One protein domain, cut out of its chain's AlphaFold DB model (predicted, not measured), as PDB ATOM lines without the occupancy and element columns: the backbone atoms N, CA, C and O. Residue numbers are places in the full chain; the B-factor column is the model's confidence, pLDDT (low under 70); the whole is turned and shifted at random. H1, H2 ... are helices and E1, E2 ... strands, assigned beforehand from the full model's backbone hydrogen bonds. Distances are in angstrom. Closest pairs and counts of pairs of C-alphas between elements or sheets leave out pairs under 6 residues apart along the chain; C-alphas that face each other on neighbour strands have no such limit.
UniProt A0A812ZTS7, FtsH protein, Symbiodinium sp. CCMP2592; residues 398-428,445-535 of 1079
ATOM      1  N   TYR A 398     -28.376  10.682  -5.763       92.69
ATOM      2  CA  TYR A 398     -27.425   9.609  -5.470       92.69
ATOM      3  C   TYR A 398     -26.438  10.024  -4.361       92.69
ATOM      4  O   TYR A 398     -25.916  11.139  -4.369       92.69
ATOM      5  N   GLN A 399     -26.223   9.143  -3.380       94.44
ATOM      6  CA  GLN A 399     -25.380   9.398  -2.197       94.44
ATOM      7  C   GLN A 399     -24.101   8.545  -2.217       94.44
ATOM      8  O   GLN A 399     -23.035   8.979  -1.778       94.44
ATOM      9  N   ASP A 400     -24.212   7.347  -2.790       90.81
ATOM     10  CA  ASP A 400     -23.265   6.244  -2.655       90.81
ATOM     11  C   ASP A 400     -22.132   6.323  -3.684       90.81
ATOM     12  O   ASP A 400     -21.909   5.406  -4.472       90.81
ATOM     13  N   PHE A 401     -21.419   7.448  -3.700       92.31
ATOM     14  CA  PHE A 401     -20.213   7.640  -4.504       92.31
ATOM     15  C   PHE A 401     -19.236   8.619  -3.848       92.31
ATOM     16  O   PHE A 401     -19.636   9.474  -3.049       92.31
ATOM     17  N   SER A 402     -17.967   8.514  -4.232       93.12
ATOM     18  CA  SER A 402     -16.957   9.556  -4.044       93.12
ATOM     19  C   SER A 402     -16.432  10.064  -5.391       93.12
ATOM     20  O   SER A 402     -16.750   9.511  -6.449       93.12
ATOM     21  N   TYR A 403     -15.627  11.125  -5.367       92.75
ATOM     22  CA  TYR A 403     -14.844  11.556  -6.520       92.75
ATOM     23  C   TYR A 403     -13.401  11.910  -6.153       92.75
ATOM     24  O   TYR A 403     -13.081  12.256  -5.013       92.75
ATOM     25  N   GLU A 404     -12.544  11.866  -7.167       90.81
ATOM     26  CA  GLU A 404     -11.137  12.251  -7.124       90.81
ATOM     27  C   GLU A 404     -10.789  13.141  -8.331       90.81
ATOM     28  O   GLU A 404     -11.472  13.106  -9.356       90.81
ATOM     29  N   GLY A 405      -9.743  13.964  -8.210       88.56
ATOM     30  CA  GLY A 405      -9.334  14.904  -9.257       88.56
ATOM     31  C   GLY A 405     -10.275  16.105  -9.422       88.56
ATOM     32  O   GLY A 405     -10.946  16.540  -8.482       88.56
ATOM     33  N   GLY A 406     -10.275  16.702 -10.613       83.56
ATOM     34  CA  GLY A 406     -10.851  18.029 -10.851       83.56
ATOM     35  C   GLY A 406     -10.013  19.166 -10.257       83.56
ATOM     36  O   GLY A 406     -10.571  20.152  -9.782       83.56
ATOM     37  N   THR A 407      -8.685  19.029 -10.243       86.19
ATOM     38  CA  THR A 407      -7.730  20.056  -9.788       86.19
ATOM     39  C   THR A 407      -6.780  20.456 -10.922       86.19
ATOM     40  O   THR A 407      -6.756  19.826 -11.974       86.19
ATOM     41  N   ALA A 408      -5.953  21.489 -10.727       78.38
ATOM     42  CA  ALA A 408      -4.927  21.845 -11.716       78.38
ATOM     43  C   ALA A 408      -3.832  20.761 -11.874       78.38
ATOM     44  O   ALA A 408      -3.201  20.680 -12.923       78.38
ATOM     45  N   GLU A 409      -3.623  19.931 -10.845       81.25
ATOM     46  CA  GLU A 409      -2.633  18.842 -10.824       81.25
ATOM     47  C   GLU A 409      -3.214  17.523 -11.362       81.25
ATOM     48  O   GLU A 409      -2.521  16.776 -12.051       81.25
ATOM     49  N   SER A 410      -4.506  17.273 -11.118       80.00
ATOM     50  CA  SER A 410      -5.279  16.172 -11.703       80.00
ATOM     51  C   SER A 410      -6.579  16.713 -12.320       80.00
ATOM     52  O   SER A 410      -7.623  16.724 -11.662       80.00
ATOM     53  N   PRO A 411      -6.539  17.202 -13.579       74.31
ATOM     54  CA  PRO A 411      -7.702  17.770 -14.263       74.31
ATOM     55  C   PRO A 411      -8.933  16.862 -14.444       74.31
ATOM     56  O   PRO A 411     -10.037  17.403 -14.361       74.31
ATOM     57  N   PRO A 412      -8.831  15.540 -14.712       80.62
ATOM     58  CA  PRO A 412     -10.027  14.715 -14.876       80.62
ATOM     59  C   PRO A 412     -10.750  14.510 -13.540       80.62
ATOM     60  O   PRO A 412     -10.121  14.291 -12.509       80.62
ATOM     61  N   ILE A 413     -12.083  14.545 -13.570       80.56
ATOM     62  CA  ILE A 413     -12.931  14.221 -12.416       80.56
ATOM     63  C   ILE A 413     -13.292  12.736 -12.509       80.56
ATOM     64  O   ILE A 413     -14.060  12.324 -13.384       80.56
ATOM     65  N   VAL A 414     -12.727  11.928 -11.614       83.06
ATOM     66  CA  VAL A 414     -12.993  10.489 -11.528       83.06
ATOM     67  C   VAL A 414     -14.111  10.247 -10.525       83.06
ATOM     68  O   VAL A 414     -13.950  10.545  -9.348       83.06
ATOM     69  N   LEU A 415     -15.239   9.694 -10.978       84.94
ATOM     70  CA  LEU A 415     -16.369   9.315 -10.123       84.94
ATOM     71  C   LEU A 415     -16.241   7.834  -9.734       84.94
ATOM     72  O   LEU A 415     -16.006   6.994 -10.602       84.94
ATOM     73  N   LYS A 416     -16.410   7.512  -8.446       83.25
ATOM     74  CA  LYS A 416     -16.276   6.155  -7.889       83.25
ATOM     75  C   LYS A 416     -17.566   5.753  -7.150       83.25
ATOM     76  O   LYS A 416     -17.771   6.196  -6.018       83.25
ATOM     77  N   PRO A 417     -18.472   4.962  -7.755       83.12
ATOM     78  CA  PRO A 417     -19.685   4.496  -7.085       83.12
ATOM     79  C   PRO A 417     -19.372   3.370  -6.087       83.12
ATOM     80  O   PRO A 417     -18.642   2.433  -6.394       83.12
ATOM     81  N   ALA A 418     -19.978   3.420  -4.902       78.56
ATOM     82  CA  ALA A 418     -19.722   2.489  -3.800       78.56
ATOM     83  C   ALA A 418     -20.190   1.043  -4.061       78.56
ATOM     84  O   ALA A 418     -19.790   0.121  -3.355       78.56
ATOM     85  N   SER A 419     -21.023   0.824  -5.083       67.38
ATOM     86  CA  SER A 419     -21.387  -0.519  -5.550       67.38
ATOM     87  C   SER A 419     -20.228  -1.253  -6.234       67.38
ATOM     88  O   SER A 419     -20.327  -2.457  -6.470       67.38
ATOM     89  N   TRP A 420     -19.130  -0.561  -6.546       61.00
ATOM     90  CA  TRP A 420     -17.880  -1.182  -6.965       61.00
ATOM     91  C   TRP A 420     -17.066  -1.492  -5.705       61.00
ATOM     92  O   TRP A 420     -16.300  -0.668  -5.213       61.00
ATOM     93  N   SER A 421     -17.288  -2.692  -5.161       48.06
ATOM     94  CA  SER A 421     -16.531  -3.251  -4.034       48.06
ATOM     95  C   SER A 421     -15.025  -3.122  -4.271       48.06
ATOM     96  O   SER A 421     -14.566  -3.483  -5.354       48.06
ATOM     97  N   GLN A 422     -14.264  -2.685  -3.261       47.03
ATOM     98  CA  GLN A 422     -12.826  -2.373  -3.374       47.03
ATOM     99  C   GLN A 422     -11.972  -3.499  -3.984       47.03
ATOM    100  O   GLN A 422     -10.965  -3.212  -4.623       47.03
ATOM    101  N   ASP A 423     -12.407  -4.758  -3.879       45.66
ATOM    102  CA  ASP A 423     -11.809  -5.920  -4.552       45.66
ATOM    103  C   ASP A 423     -11.667  -5.767  -6.086       45.66
ATOM    104  O   ASP A 423     -10.885  -6.487  -6.704       45.66
ATOM    105  N   SER A 424     -12.402  -4.843  -6.724       44.44
ATOM    106  CA  SER A 424     -12.275  -4.520  -8.155       44.44
ATOM    107  C   SER A 424     -11.356  -3.327  -8.459       44.44
ATOM    108  O   SER A 424     -11.029  -3.106  -9.626       44.44
ATOM    109  N   PHE A 425     -10.900  -2.589  -7.440       43.31
ATOM    110  CA  PHE A 425     -10.002  -1.436  -7.564       43.31
ATOM    111  C   PHE A 425      -8.658  -1.705  -6.862       43.31
ATOM    112  O   PHE A 425      -8.289  -1.034  -5.906       43.31
ATOM    113  N   VAL A 426      -7.949  -2.726  -7.364       38.94
ATOM    114  CA  VAL A 426      -6.508  -3.014  -7.179       38.94
ATOM    115  C   VAL A 426      -5.934  -2.557  -5.829       38.94
ATOM    116  O   VAL A 426      -5.183  -1.592  -5.732       38.94
ATOM    117  N   SER A 427      -6.247  -3.309  -4.774       36.16
ATOM    118  CA  SER A 427      -5.782  -3.066  -3.399       36.16
ATOM    119  C   SER A 427      -4.299  -3.406  -3.148       36.16
ATOM    120  O   SER A 427      -3.846  -3.393  -2.003       36.16
ATOM    121  N   SER A 428      -3.524  -3.683  -4.203       40.25
ATOM    122  CA  SER A 428      -2.078  -3.928  -4.157       40.25
ATOM    123  C   SER A 428      -1.345  -3.101  -5.218       40.25
ATOM    124  O   SER A 428      -1.348  -3.454  -6.397       40.25
ATOM    125  N   TYR A 445     -13.590   5.701 -19.570       42.50
ATOM    126  CA  TYR A 445     -13.288   6.963 -20.252       42.50
ATOM    127  C   TYR A 445     -12.581   6.669 -21.598       42.50
ATOM    128  O   TYR A 445     -11.492   7.179 -21.872       42.50
ATOM    129  N   GLU A 446     -13.178   5.800 -22.425       36.56
ATOM    130  CA  GLU A 446     -12.616   5.324 -23.702       36.56
ATOM    131  C   GLU A 446     -11.991   6.451 -24.550       36.56
ATOM    132  O   GLU A 446     -12.616   7.466 -24.855       36.56
ATOM    133  N   GLY A 447     -10.728   6.260 -24.947       42.06
ATOM    134  CA  GLY A 447      -9.942   7.242 -25.706       42.06
ATOM    135  C   GLY A 447      -9.073   8.180 -24.856       42.06
ATOM    136  O   GLY A 447      -8.147   8.788 -25.396       42.06
ATOM    137  N   ALA A 448      -9.282   8.255 -23.537       40.22
ATOM    138  CA  ALA A 448      -8.447   9.037 -22.628       40.22
ATOM    139  C   ALA A 448      -7.119   8.332 -22.283       40.22
ATOM    140  O   ALA A 448      -6.887   7.931 -21.144       40.22
ATOM    141  N   ARG A 449      -6.185   8.244 -23.246       42.72
ATOM    142  CA  ARG A 449      -4.761   8.152 -22.867       42.72
ATOM    143  C   ARG A 449      -4.404   9.426 -22.095       42.72
ATOM    144  O   ARG A 449      -4.742  10.520 -22.553       42.72
ATOM    145  N   TYR A 450      -3.719   9.292 -20.958       43.91
ATOM    146  CA  TYR A 450      -3.297  10.413 -20.103       43.91
ATOM    147  C   TYR A 450      -2.132  11.181 -20.759       43.91
ATOM    148  O   TYR A 450      -0.970  11.069 -20.385       43.91
ATOM    149  N   ASN A 451      -2.452  11.873 -21.850       44.94
ATOM    150  CA  ASN A 451      -1.504  12.384 -22.832       44.94
ATOM    151  C   ASN A 451      -1.074  13.822 -22.488       44.94
ATOM    152  O   ASN A 451      -1.862  14.591 -21.932       44.94
ATOM    153  N   ASP A 452       0.135  14.230 -22.896       48.09
ATOM    154  CA  ASP A 452       0.738  15.532 -22.539       48.09
ATOM    155  C   ASP A 452      -0.114  16.764 -22.898       48.09
ATOM    156  O   ASP A 452       0.119  17.858 -22.388       48.09
ATOM    157  N   SER A 453      -1.125  16.624 -23.758       42.81
ATOM    158  CA  SER A 453      -2.120  17.663 -24.040       42.81
ATOM    159  C   SER A 453      -2.885  18.124 -22.791       42.81
ATOM    160  O   SER A 453      -3.195  19.309 -22.691       42.81
ATOM    161  N   VAL A 454      -3.138  17.245 -21.814       49.25
ATOM    162  CA  VAL A 454      -3.785  17.620 -20.539       49.25
ATOM    163  C   VAL A 454      -2.837  18.460 -19.676       49.25
ATOM    164  O   VAL A 454      -3.238  19.501 -19.156       49.25
ATOM    165  N   HIS A 455      -1.551  18.093 -19.610       49.91
ATOM    166  CA  HIS A 455      -0.533  18.919 -18.952       49.91
ATOM    167  C   HIS A 455      -0.309  20.260 -19.672       49.91
ATOM    168  O   HIS A 455      -0.188  21.293 -19.013       49.91
ATOM    169  N   ASN A 456      -0.347  20.299 -21.006       50.72
ATOM    170  CA  ASN A 456      -0.263  21.558 -21.754       50.72
ATOM    171  C   ASN A 456      -1.503  22.456 -21.558       50.72
ATOM    172  O   ASN A 456      -1.358  23.676 -21.551       50.72
ATOM    173  N   LEU A 457      -2.694  21.891 -21.316       51.31
ATOM    174  CA  LEU A 457      -3.883  22.658 -20.913       51.31
ATOM    175  C   LEU A 457      -3.777  23.196 -19.476       51.31
ATOM    176  O   LEU A 457      -4.152  24.343 -19.232       51.31
ATOM    177  N   SER A 458      -3.187  22.437 -18.540       50.62
ATOM    178  CA  SER A 458      -2.909  22.932 -17.176       50.62
ATOM    179  C   SER A 458      -1.925  24.118 -17.142       50.62
ATOM    180  O   SER A 458      -1.925  24.895 -16.190       50.62
ATOM    181  N   ALA A 459      -1.142  24.329 -18.209       52.22
ATOM    182  CA  ALA A 459      -0.272  25.497 -18.362       52.22
ATOM    183  C   ALA A 459      -0.997  26.767 -18.869       52.22
ATOM    184  O   ALA A 459      -0.425  27.859 -18.804       52.22
ATOM    185  N   SER A 460      -2.237  26.671 -19.373       56.25
ATOM    186  CA  SER A 460      -2.940  27.786 -20.029       56.25
ATOM    187  C   SER A 460      -4.096  28.370 -19.207       56.25
ATOM    188  O   SER A 460      -5.264  28.096 -19.463       56.25
ATOM    189  N   ALA A 461      -3.755  29.266 -18.275       61.81
ATOM    190  CA  ALA A 461      -4.618  30.312 -17.693       61.81
ATOM    191  C   ALA A 461      -5.923  29.914 -16.957       61.81
ATOM    192  O   ALA A 461      -6.596  30.803 -16.431       61.81
ATOM    193  N   ALA A 462      -6.280  28.632 -16.862       70.62
ATOM    194  CA  ALA A 462      -7.391  28.175 -16.030       70.62
ATOM    195  C   ALA A 462      -7.092  28.433 -14.540       70.62
ATOM    196  O   ALA A 462      -6.085  27.973 -14.004       70.62
ATOM    197  N   THR A 463      -7.954  29.192 -13.860       85.56
ATOM    198  CA  THR A 463      -7.828  29.449 -12.418       85.56
ATOM    199  C   THR A 463      -8.268  28.228 -11.607       85.56
ATOM    200  O   THR A 463      -9.077  27.428 -12.072       85.56
ATOM    201  N   ALA A 464      -7.805  28.105 -10.359       85.94
ATOM    202  CA  ALA A 464      -8.320  27.081  -9.441       85.94
ATOM    203  C   ALA A 464      -9.856  27.168  -9.300       85.94
ATOM    204  O   ALA A 464     -10.539  26.154  -9.338       85.94
ATOM    205  N   GLU A 465     -10.395  28.392  -9.273       90.19
ATOM    206  CA  GLU A 465     -11.832  28.693  -9.303       90.19
ATOM    207  C   GLU A 465     -12.565  28.071 -10.508       90.19
ATOM    208  O   GLU A 465     -13.687  27.592 -10.347       90.19
ATOM    209  N   TYR A 466     -11.963  28.030 -11.704       88.31
ATOM    210  CA  TYR A 466     -12.565  27.357 -12.862       88.31
ATOM    211  C   TYR A 466     -12.715  25.851 -12.610       88.31
ATOM    212  O   TYR A 466     -13.798  25.302 -12.813       88.31
ATOM    213  N   TYR A 467     -11.663  25.205 -12.100       86.25
ATOM    214  CA  TYR A 467     -11.689  23.784 -11.750       86.25
ATOM    215  C   TYR A 467     -12.682  23.482 -10.618       86.25
ATOM    216  O   TYR A 467     -13.468  22.549 -10.755       86.25
ATOM    217  N   THR A 468     -12.741  24.301  -9.562       89.81
ATOM    218  CA  THR A 468     -13.729  24.153  -8.477       89.81
ATOM    219  C   THR A 468     -15.166  24.276  -8.989       89.81
ATOM    220  O   THR A 468     -16.005  23.444  -8.655       89.81
ATOM    221  N   ASN A 469     -15.466  25.260  -9.846       90.19
ATOM    222  CA  ASN A 469     -16.802  25.398 -10.441       90.19
ATOM    223  C   ASN A 469     -17.159  24.201 -11.344       90.19
ATOM    224  O   ASN A 469     -18.290  23.719 -11.301       90.19
ATOM    225  N   LEU A 470     -16.202  23.699 -12.132       86.62
ATOM    226  CA  LEU A 470     -16.385  22.536 -13.006       86.62
ATOM    227  C   LEU A 470     -16.623  21.249 -12.191       86.62
ATOM    228  O   LEU A 470     -17.556  20.497 -12.471       86.62
ATOM    229  N   GLN A 471     -15.836  21.042 -11.132       90.25
ATOM    230  CA  GLN A 471     -15.984  19.955 -10.161       90.25
ATOM    231  C   GLN A 471     -17.358  20.004  -9.480       90.25
ATOM    232  O   GLN A 471     -18.085  19.010  -9.504       90.25
ATOM    233  N   GLN A 472     -17.767  21.169  -8.963       92.50
ATOM    234  CA  GLN A 472     -19.098  21.361  -8.383       92.50
ATOM    235  C   GLN A 472     -20.217  21.080  -9.401       92.50
ATOM    236  O   GLN A 472     -21.182  20.399  -9.056       92.50
ATOM    237  N   GLN A 473     -20.095  21.533 -10.657       92.19
ATOM    238  CA  GLN A 473     -21.102  21.262 -11.688       92.19
ATOM    239  C   GLN A 473     -21.219  19.755 -11.984       92.19
ATOM    240  O   GLN A 473     -22.323  19.218 -11.913       92.19
ATOM    241  N   HIS A 474     -20.121  19.049 -12.275       88.12
ATOM    242  CA  HIS A 474     -20.179  17.625 -12.641       88.12
ATOM    243  C   HIS A 474     -20.574  16.707 -11.474       88.12
ATOM    244  O   HIS A 474     -21.367  15.787 -11.674       88.12
ATOM    245  N   VAL A 475     -20.081  16.956 -10.253       92.06
ATOM    246  CA  VAL A 475     -20.424  16.138  -9.073       92.06
ATOM    247  C   VAL A 475     -21.906  16.289  -8.721       92.06
ATOM    248  O   VAL A 475     -22.585  15.285  -8.495       92.06
ATOM    249  N   LEU A 476     -22.454  17.509  -8.764       95.06
ATOM    250  CA  LEU A 476     -23.892  17.732  -8.566       95.06
ATOM    251  C   LEU A 476     -24.731  17.202  -9.745       95.06
ATOM    252  O   LEU A 476     -25.825  16.681  -9.529       95.06
ATOM    253  N   GLN A 477     -24.224  17.268 -10.980       91.56
ATOM    254  CA  GLN A 477     -24.891  16.698 -12.156       91.56
ATOM    255  C   GLN A 477     -24.988  15.168 -12.099       91.56
ATOM    256  O   GLN A 477     -25.994  14.622 -12.551       91.56
ATOM    257  N   PHE A 478     -23.999  14.484 -11.515       89.94
ATOM    258  CA  PHE A 478     -24.078  13.051 -11.227       89.94
ATOM    259  C   PHE A 478     -25.011  12.766 -10.042       89.94
ATOM    260  O   PHE A 478     -25.894  11.916 -10.148       89.94
ATOM    261  N   ALA A 479     -24.900  13.534  -8.950       93.19
ATOM    262  CA  ALA A 479     -25.755  13.394  -7.771       93.19
ATOM    263  C   ALA A 479     -27.258  13.534  -8.090       93.19
ATOM    264  O   ALA A 479     -28.064  12.761  -7.576       93.19
ATOM    265  N   TYR A 480     -27.651  14.475  -8.954       94.69
ATOM    266  CA  TYR A 480     -29.053  14.711  -9.338       94.69
ATOM    267  C   TYR A 480     -29.435  14.168 -10.725       94.69
ATOM    268  O   TYR A 480     -30.501  14.513 -11.253       94.69
ATOM    269  N   ALA A 481     -28.605  13.300 -11.312       86.94
ATOM    270  CA  ALA A 481     -28.957  12.563 -12.519       86.94
ATOM    271  C   ALA A 481     -30.177  11.660 -12.276       86.94
ATOM    272  O   ALA A 481     -30.345  11.064 -11.208       86.94
ATOM    273  N   ARG A 482     -31.025  11.497 -13.295       80.81
ATOM    274  CA  ARG A 482     -32.091  10.493 -13.262       80.81
ATOM    275  C   ARG A 482     -31.463   9.106 -13.346       80.81
ATOM    276  O   ARG A 482     -30.924   8.735 -14.387       80.81
ATOM    277  N   TYR A 483     -31.573   8.339 -12.265       66.56
ATOM    278  CA  TYR A 483     -31.019   6.990 -12.169       66.56
ATOM    279  C   TYR A 483     -31.637   6.048 -13.216       66.56
ATOM    280  O   TYR A 483     -32.732   5.518 -13.023       66.56
ATOM    281  N   GLN A 484     -30.932   5.836 -14.330       60.12
ATOM    282  CA  GLN A 484     -31.075   4.625 -15.133       60.12
ATOM    283  C   GLN A 484     -30.214   3.546 -14.478       60.12
ATOM    284  O   GLN A 484     -29.040   3.761 -14.182       60.12
ATOM    285  N   SER A 485     -30.820   2.404 -14.177       50.78
ATOM    286  CA  SER A 485     -30.222   1.414 -13.294       50.78
ATOM    287  C   SER A 485     -29.134   0.591 -13.984       50.78
ATOM    288  O   SER A 485     -29.425  -0.322 -14.758       50.78
ATOM    289  N   PHE A 486     -27.876   0.825 -13.598       51.22
ATOM    290  CA  PHE A 486     -26.820  -0.180 -13.732       51.22
ATOM    291  C   PHE A 486     -27.275  -1.448 -12.983       51.22
ATOM    292  O   PHE A 486     -27.269  -1.492 -11.755       51.22
ATOM    293  N   GLY A 487     -27.749  -2.458 -13.721       53.66
ATOM    294  CA  GLY A 487     -28.248  -3.725 -13.167       53.66
ATOM    295  C   GLY A 487     -29.767  -3.838 -12.943       53.66
ATOM    296  O   GLY A 487     -30.208  -4.820 -12.358       53.66
ATOM    297  N   GLY A 488     -30.593  -2.886 -13.397       52.84
ATOM    298  CA  GLY A 488     -32.053  -3.081 -13.516       52.84
ATOM    299  C   GLY A 488     -32.895  -3.100 -12.224       52.84
ATOM    300  O   GLY A 488     -34.119  -3.158 -12.320       52.84
ATOM    301  N   MET A 489     -32.292  -3.051 -11.031       52.31
ATOM    302  CA  MET A 489     -32.976  -3.438  -9.780       52.31
ATOM    303  C   MET A 489     -33.761  -2.328  -9.051       52.31
ATOM    304  O   MET A 489     -34.559  -2.637  -8.171       52.31
ATOM    305  N   PHE A 490     -33.587  -1.055  -9.423       60.75
ATOM    306  CA  PHE A 490     -34.353   0.072  -8.865       60.75
ATOM    307  C   PHE A 490     -35.130   0.810  -9.958       60.75
ATOM    308  O   PHE A 490     -34.633   0.998 -11.072       60.75
ATOM    309  N   SER A 491     -36.343   1.257  -9.626       62.84
ATOM    310  CA  SER A 491     -37.196   2.054 -10.511       62.84
ATOM    311  C   SER A 491     -36.612   3.447 -10.742       62.84
ATOM    312  O   SER A 491     -36.432   4.209  -9.792       62.84
ATOM    313  N   SER A 492     -36.377   3.816 -12.002       82.19
ATOM    314  CA  SER A 492     -35.994   5.183 -12.359       82.19
ATOM    315  C   SER A 492     -37.124   6.161 -12.020       82.19
ATOM    316  O   SER A 492     -38.245   5.971 -12.502       82.19
ATOM    317  N   CYS A 493     -36.826   7.228 -11.275       90.06
ATOM    318  CA  CYS A 493     -37.784   8.305 -10.996       90.06
ATOM    319  C   CYS A 493     -38.321   8.956 -12.286       90.06
ATOM    320  O   CYS A 493     -37.744   8.783 -13.368       90.06
ATOM    321  N   ALA A 494     -39.430   9.693 -12.212       91.00
ATOM    322  CA  ALA A 494     -39.944  10.443 -13.355       91.00
ATOM    323  C   ALA A 494     -39.050  11.652 -13.702       91.00
ATOM    324  O   ALA A 494     -38.120  12.011 -12.980       91.00
ATOM    325  N   GLN A 495     -39.318  12.294 -14.840       88.38
ATOM    326  CA  GLN A 495     -38.655  13.551 -15.190       88.38
ATOM    327  C   GLN A 495     -39.119  14.663 -14.233       88.38
ATOM    328  O   GLN A 495     -40.320  14.848 -14.048       88.38
ATOM    329  N   GLY A 496     -38.172  15.395 -13.638       90.38
ATOM    330  CA  GLY A 496     -38.441  16.373 -12.570       90.38
ATOM    331  C   GLY A 496     -38.491  15.774 -11.155       90.38
ATOM    332  O   GLY A 496     -38.687  16.508 -10.186       90.38
ATOM    333  N   GLU A 497     -38.280  14.462 -11.018       94.00
ATOM    334  CA  GLU A 497     -38.138  13.781  -9.730       94.00
ATOM    335  C   GLU A 497     -36.688  13.356  -9.458       94.00
ATOM    336  O   GLU A 497     -35.911  13.076 -10.373       94.00
ATOM    337  N   ILE A 498     -36.346  13.261  -8.174       94.06
ATOM    338  CA  ILE A 498     -35.090  12.711  -7.651       94.06
ATOM    339  C   ILE A 498     -35.389  11.686  -6.552       94.06
ATOM    340  O   ILE A 498     -36.476  11.682  -5.976       94.06
ATOM    341  N   LEU A 499     -34.416  10.834  -6.226       94.06
ATOM    342  CA  LEU A 499     -34.487   9.982  -5.036       94.06
ATOM    343  C   LEU A 499     -34.474  10.862  -3.775       94.06
ATOM    344  O   LEU A 499     -33.556  11.661  -3.593       94.06
ATOM    345  N   GLY A 500     -35.465  10.715  -2.900       94.75
ATOM    346  CA  GLY A 500     -35.496  11.370  -1.592       94.75
ATOM    347  C   GLY A 500     -34.479  10.785  -0.604       94.75
ATOM    348  O   GLY A 500     -33.776   9.826  -0.944       94.75
ATOM    349  N   PRO A 501     -34.376  11.333   0.620       94.75
ATOM    350  CA  PRO A 501     -33.592  10.722   1.689       94.75
ATOM    351  C   PRO A 501     -34.090   9.299   1.976       94.75
ATOM    352  O   PRO A 501     -35.212   8.936   1.615       94.75
ATOM    353  N   GLN A 502     -33.242   8.493   2.611       92.25
ATOM    354  CA  GLN A 502     -33.633   7.164   3.062       92.25
ATOM    355  C   GLN A 502     -34.584   7.271   4.256       92.25
ATOM    356  O   GLN A 502     -34.353   8.062   5.173       92.25
ATOM    357  N   ASP A 503     -35.650   6.479   4.226       91.31
ATOM    358  CA  ASP A 503     -36.505   6.244   5.385       91.31
ATOM    359  C   ASP A 503     -35.753   5.317   6.367       91.31
ATOM    360  O   ASP A 503     -35.345   4.225   5.962       91.31
ATOM    361  N   PRO A 504     -35.524   5.722   7.633       87.19
ATOM    362  CA  PRO A 504     -34.757   4.938   8.596       87.19
ATOM    363  C   PRO A 504     -35.465   3.652   9.049       87.19
ATOM    364  O   PRO A 504     -34.782   2.750   9.534       87.19
ATOM    365  N   ASP A 505     -36.791   3.554   8.900       89.75
ATOM    366  CA  ASP A 505     -37.567   2.396   9.360       89.75
ATOM    367  C   ASP A 505     -37.713   1.324   8.265       89.75
ATOM    368  O   ASP A 505     -37.649   0.128   8.562       89.75
ATOM    369  N   SER A 506     -37.872   1.723   6.995       91.44
ATOM    370  CA  SER A 506     -37.953   0.785   5.857       91.44
ATOM    371  C   SER A 506     -36.625   0.553   5.128       91.44
ATOM    372  O   SER A 506     -36.444  -0.485   4.492       91.44
ATOM    373  N   GLY A 507     -35.698   1.513   5.181       89.50
ATOM    374  CA  GLY A 507     -34.505   1.539   4.337       89.50
ATOM    375  C   GLY A 507     -34.783   1.879   2.864       89.50
ATOM    376  O   GLY A 507     -33.846   1.889   2.062       89.50
ATOM    377  N   GLU A 508     -36.027   2.166   2.475       91.25
ATOM    378  CA  GLU A 508     -36.377   2.503   1.093       91.25
ATOM    379  C   GLU A 508     -36.135   3.993   0.774       91.25
ATOM    380  O   GLU A 508     -35.982   4.846   1.654       91.25
ATOM    381  N   ARG A 509     -36.072   4.316  -0.526       92.19
ATOM    382  CA  ARG A 509     -35.863   5.679  -1.042       92.19
ATOM    383  C   ARG A 509     -36.926   6.015  -2.084       92.19
ATOM    384  O   ARG A 509     -36.836   5.588  -3.233       92.19
ATOM    385  N   ALA A 510     -37.932   6.790  -1.689       93.75
ATOM    386  CA  ALA A 510     -39.011   7.203  -2.585       93.75
ATOM    387  C   ALA A 510     -38.543   8.254  -3.609       93.75
ATOM    388  O   ALA A 510     -37.800   9.178  -3.271       93.75
ATOM    389  N   CYS A 511     -39.029   8.160  -4.846       94.50
ATOM    390  CA  CYS A 511     -38.916   9.241  -5.825       94.50
ATOM    391  C   CYS A 511     -39.853  10.398  -5.449       94.50
ATOM    392  O   CYS A 511     -41.001  10.177  -5.062       94.50
ATOM    393  N   ILE A 512     -39.355  11.630  -5.548       94.94
ATOM    394  CA  ILE A 512     -40.066  12.852  -5.149       94.94
ATOM    395  C   ILE A 512     -39.753  14.008  -6.109       94.94
ATOM    396  O   ILE A 512     -38.639  14.068  -6.634       94.94
ATOM    397  N   PRO A 513     -40.680  14.961  -6.323       96.00
ATOM    398  CA  PRO A 513     -40.405  16.149  -7.127       96.00
ATOM    399  C   PRO A 513     -39.313  17.011  -6.481       96.00
ATOM    400  O   PRO A 513     -39.297  17.191  -5.258       96.00
ATOM    401  N   VAL A 514     -38.422  17.580  -7.297       95.69
ATOM    402  CA  VAL A 514     -37.375  18.490  -6.808       95.69
ATOM    403  C   VAL A 514     -38.021  19.720  -6.145       95.69
ATOM    404  O   VAL A 514     -38.896  20.352  -6.743       95.69
ATOM    405  N   PRO A 515     -37.625  20.107  -4.914       96.69
ATOM    406  CA  PRO A 515     -38.121  21.335  -4.301       96.69
ATOM    407  C   PRO A 515     -37.712  22.543  -5.145       96.69
ATOM    408  O   PRO A 515     -36.530  22.711  -5.428       96.69
ATOM    409  N   LYS A 516     -38.657  23.431  -5.482       96.12
ATOM    410  CA  LYS A 516     -38.411  24.595  -6.359       96.12
ATOM    411  C   LYS A 516     -37.201  25.451  -5.948       96.12
ATOM    412  O   LYS A 516     -36.533  26.013  -6.803       96.12
ATOM    413  N   ARG A 517     -36.894  25.529  -4.649       95.62
ATOM    414  CA  ARG A 517     -35.692  26.207  -4.136       95.62
ATOM    415  C   ARG A 517     -34.391  25.504  -4.504       95.62
ATOM    416  O   ARG A 517     -33.456  26.167  -4.922       95.62
ATOM    417  N   LEU A 518     -34.343  24.178  -4.399       96.94
ATOM    418  CA  LEU A 518     -33.198  23.408  -4.874       96.94
ATOM    419  C   LEU A 518     -33.092  23.481  -6.405       96.94
ATOM    420  O   LEU A 518     -31.995  23.620  -6.925       96.94
ATOM    421  N   GLU A 519     -34.216  23.450  -7.127       96.06
ATOM    422  CA  GLU A 519     -34.220  23.660  -8.581       96.06
ATOM    423  C   GLU A 519     -33.614  25.021  -8.971       96.06
ATOM    424  O   GLU A 519     -32.760  25.061  -9.853       96.06
ATOM    425  N   GLU A 520     -34.009  26.114  -8.308       96.12
ATOM    426  CA  GLU A 520     -33.463  27.461  -8.544       96.12
ATOM    427  C   GLU A 520     -31.930  27.500  -8.359       96.12
ATOM    428  O   GLU A 520     -31.224  28.032  -9.218       96.12
ATOM    429  N   GLU A 521     -31.400  26.875  -7.301       96.12
ATOM    430  CA  GLU A 521     -29.953  26.838  -7.028       96.12
ATOM    431  C   GLU A 521     -29.174  25.870  -7.941       96.12
ATOM    432  O   GLU A 521     -28.043  26.158  -8.343       96.12
ATOM    433  N   LEU A 522     -29.770  24.741  -8.340       95.88
ATOM    434  CA  LEU A 522     -29.170  23.835  -9.326       95.88
ATOM    435  C   LEU A 522     -29.117  24.483 -10.716       95.88
ATOM    436  O   LEU A 522     -28.086  24.403 -11.384       95.88
ATOM    437  N   GLN A 523     -30.168  25.202 -11.128       95.31
ATOM    438  CA  GLN A 523     -30.167  25.973 -12.377       95.31
ATOM    439  C   GLN A 523     -29.101  27.081 -12.364       95.31
ATOM    440  O   GLN A 523     -28.400  27.254 -13.363       95.31
ATOM    441  N   LEU A 524     -28.912  27.781 -11.235       95.44
ATOM    442  CA  LEU A 524     -27.845  28.779 -11.069       95.44
ATOM    443  C   LEU A 524     -26.447  28.170 -11.290       95.44
ATOM    444  O   LEU A 524     -25.591  28.787 -11.927       95.44
ATOM    445  N   ARG A 525     -26.245  26.928 -10.831       94.00
ATOM    446  CA  ARG A 525     -25.018  26.128 -11.002       94.00
ATOM    447  C   ARG A 525     -24.945  25.351 -12.333       94.00
ATOM    448  O   ARG A 525     -24.019  24.568 -12.516       94.00
ATOM    449  N   ARG A 526     -25.883  25.570 -13.269       93.94
ATOM    450  CA  ARG A 526     -26.009  24.863 -14.571       93.94
ATOM    451  C   ARG A 526     -26.182  23.338 -14.463       93.94
ATOM    452  O   ARG A 526     -25.799  22.603 -15.371       93.94
ATOM    453  N   VAL A 527     -26.773  22.863 -13.371       91.62
ATOM    454  CA  VAL A 527     -27.059  21.444 -13.127       91.62
ATOM    455  C   VAL A 527     -28.479  21.111 -13.589       91.62
ATOM    456  O   VAL A 527     -29.465  21.618 -13.049       91.62
ATOM    457  N   VAL A 528     -28.596  20.228 -14.580       86.75
ATOM    458  CA  VAL A 528     -29.873  19.749 -15.125       86.75
ATOM    459  C   VAL A 528     -30.302  18.493 -14.365       86.75
ATOM    460  O   VAL A 528     -29.976  17.363 -14.732       86.75
ATOM    461  N   HIS A 529     -31.036  18.699 -13.274       86.56
ATOM    462  CA  HIS A 529     -31.630  17.623 -12.477       86.56
ATOM    463  C   HIS A 529     -32.635  16.787 -13.293       86.56
ATOM    464  O   HIS A 529     -33.282  17.294 -14.211       86.56
ATOM    465  N   GLY A 530     -32.823  15.511 -12.939       71.06
ATOM    466  CA  GLY A 530     -33.950  14.695 -13.427       71.06
ATOM    467  C   GLY A 530     -33.970  14.394 -14.937       71.06
ATOM    468  O   GLY A 530     -34.869  13.697 -15.413       71.06
ATOM    469  N   HIS A 531     -32.979  14.867 -15.695       66.12
ATOM    470  CA  HIS A 531     -32.651  14.339 -17.012       66.12
ATOM    471  C   HIS A 531     -32.066  12.932 -16.837       66.12
ATOM    472  O   HIS A 531     -31.259  12.704 -15.931       66.12
ATOM    473  N   SER A 532     -32.426  11.990 -17.716       59.78
ATOM    474  CA  SER A 532     -31.501  10.884 -18.014       59.78
ATOM    475  C   SER A 532     -30.144  11.489 -18.366       59.78
ATOM    476  O   SER A 532     -30.132  12.579 -18.946       59.78
ATOM    477  N   GLN A 533     -29.036  10.810 -18.034       53.09
ATOM    478  CA  GLN A 533     -27.705  11.218 -18.513       53.09
ATOM    479  C   GLN A 533     -27.828  11.659 -19.979       53.09
ATOM    480  O   GLN A 533     -28.515  10.948 -20.727       53.09
ATOM    481  N   PRO A 534     -27.288  12.835 -20.364       44.41
ATOM    482  CA  PRO A 534     -27.463  13.356 -21.714       44.41
ATOM    483  C   PRO A 534     -27.077  12.242 -22.676       44.41
ATOM    484  O   PRO A 534     -25.968  11.719 -22.563       44.41
ATOM    485  N   LEU A 535     -28.044  11.810 -23.502       39.84
ATOM    486  CA  LEU A 535     -27.917  10.618 -24.343       39.84
ATOM    487  C   LEU A 535     -26.566  10.696 -25.041       39.84
ATOM    488  O   LEU A 535     -26.347  11.648 -25.794       39.84
TER     489      LEU A 535
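Overview. This is residues 398 to 428 and 445 to 535 of the 1079 residues of the protein "FtsH protein" of Symbiodinium sp. CCMP2592 (UniProt A0A812ZTS7). With little regular structure, this is a loose model: the hairpin E1 and E2 has the long helix H2 beside it, H1 lies off toward H2's beginning, and a smaller hairpin, E3 and E4, with H3 toward its end. The printed part has 122 residues, three named helices and four named strands, in the order E1 E2 H1 H2 E3 E4 H3, under half in named elements; both sheets are antiparallel, class mixed. The radius of gyration of the C-alphas is 17.0 A, the spans 49 by 40 by 28 A.

Along the chain. E1 is residues 401 to 405, from C-alpha 401 at (-20.213, 7.640, -4.504); E2 is residues 413 to 417; H1 is residues 452 to 458; H2 is residues 464 to 479, 22.2 A from first to last C-alpha; E3 is residues 497 to 499; E4 is residues 511 to 513; H3 is residues 516 to 524, 12.3 A from first to last C-alpha, and it ends with C-alpha 524 at (-27.845, 28.779, -11.069).

Arrangement. In E1 and E2, N 402 and O 416 are 2.9 A apart. The closest C-alphas of E2 and H2, Ile 413 and Gln 471, are 6.9 A apart. In E3 and E4, N 498 and O 512 are 2.9 A apart. H2 and H3 are only just apart, at 8.1 A. In H1, H2 and H3, every O i to N i+4 pair is within hydrogen-bond range.

Size, cuts and confidence. Residues 429 to 444 are cut out, with 22.4 A between C-alphas 428 and 445. The links H2 to E3 and E3 to E4 are long. Confidence is under 70 in residues 419 to 428, 445 to 461, 483 to 491 and 531 to 535.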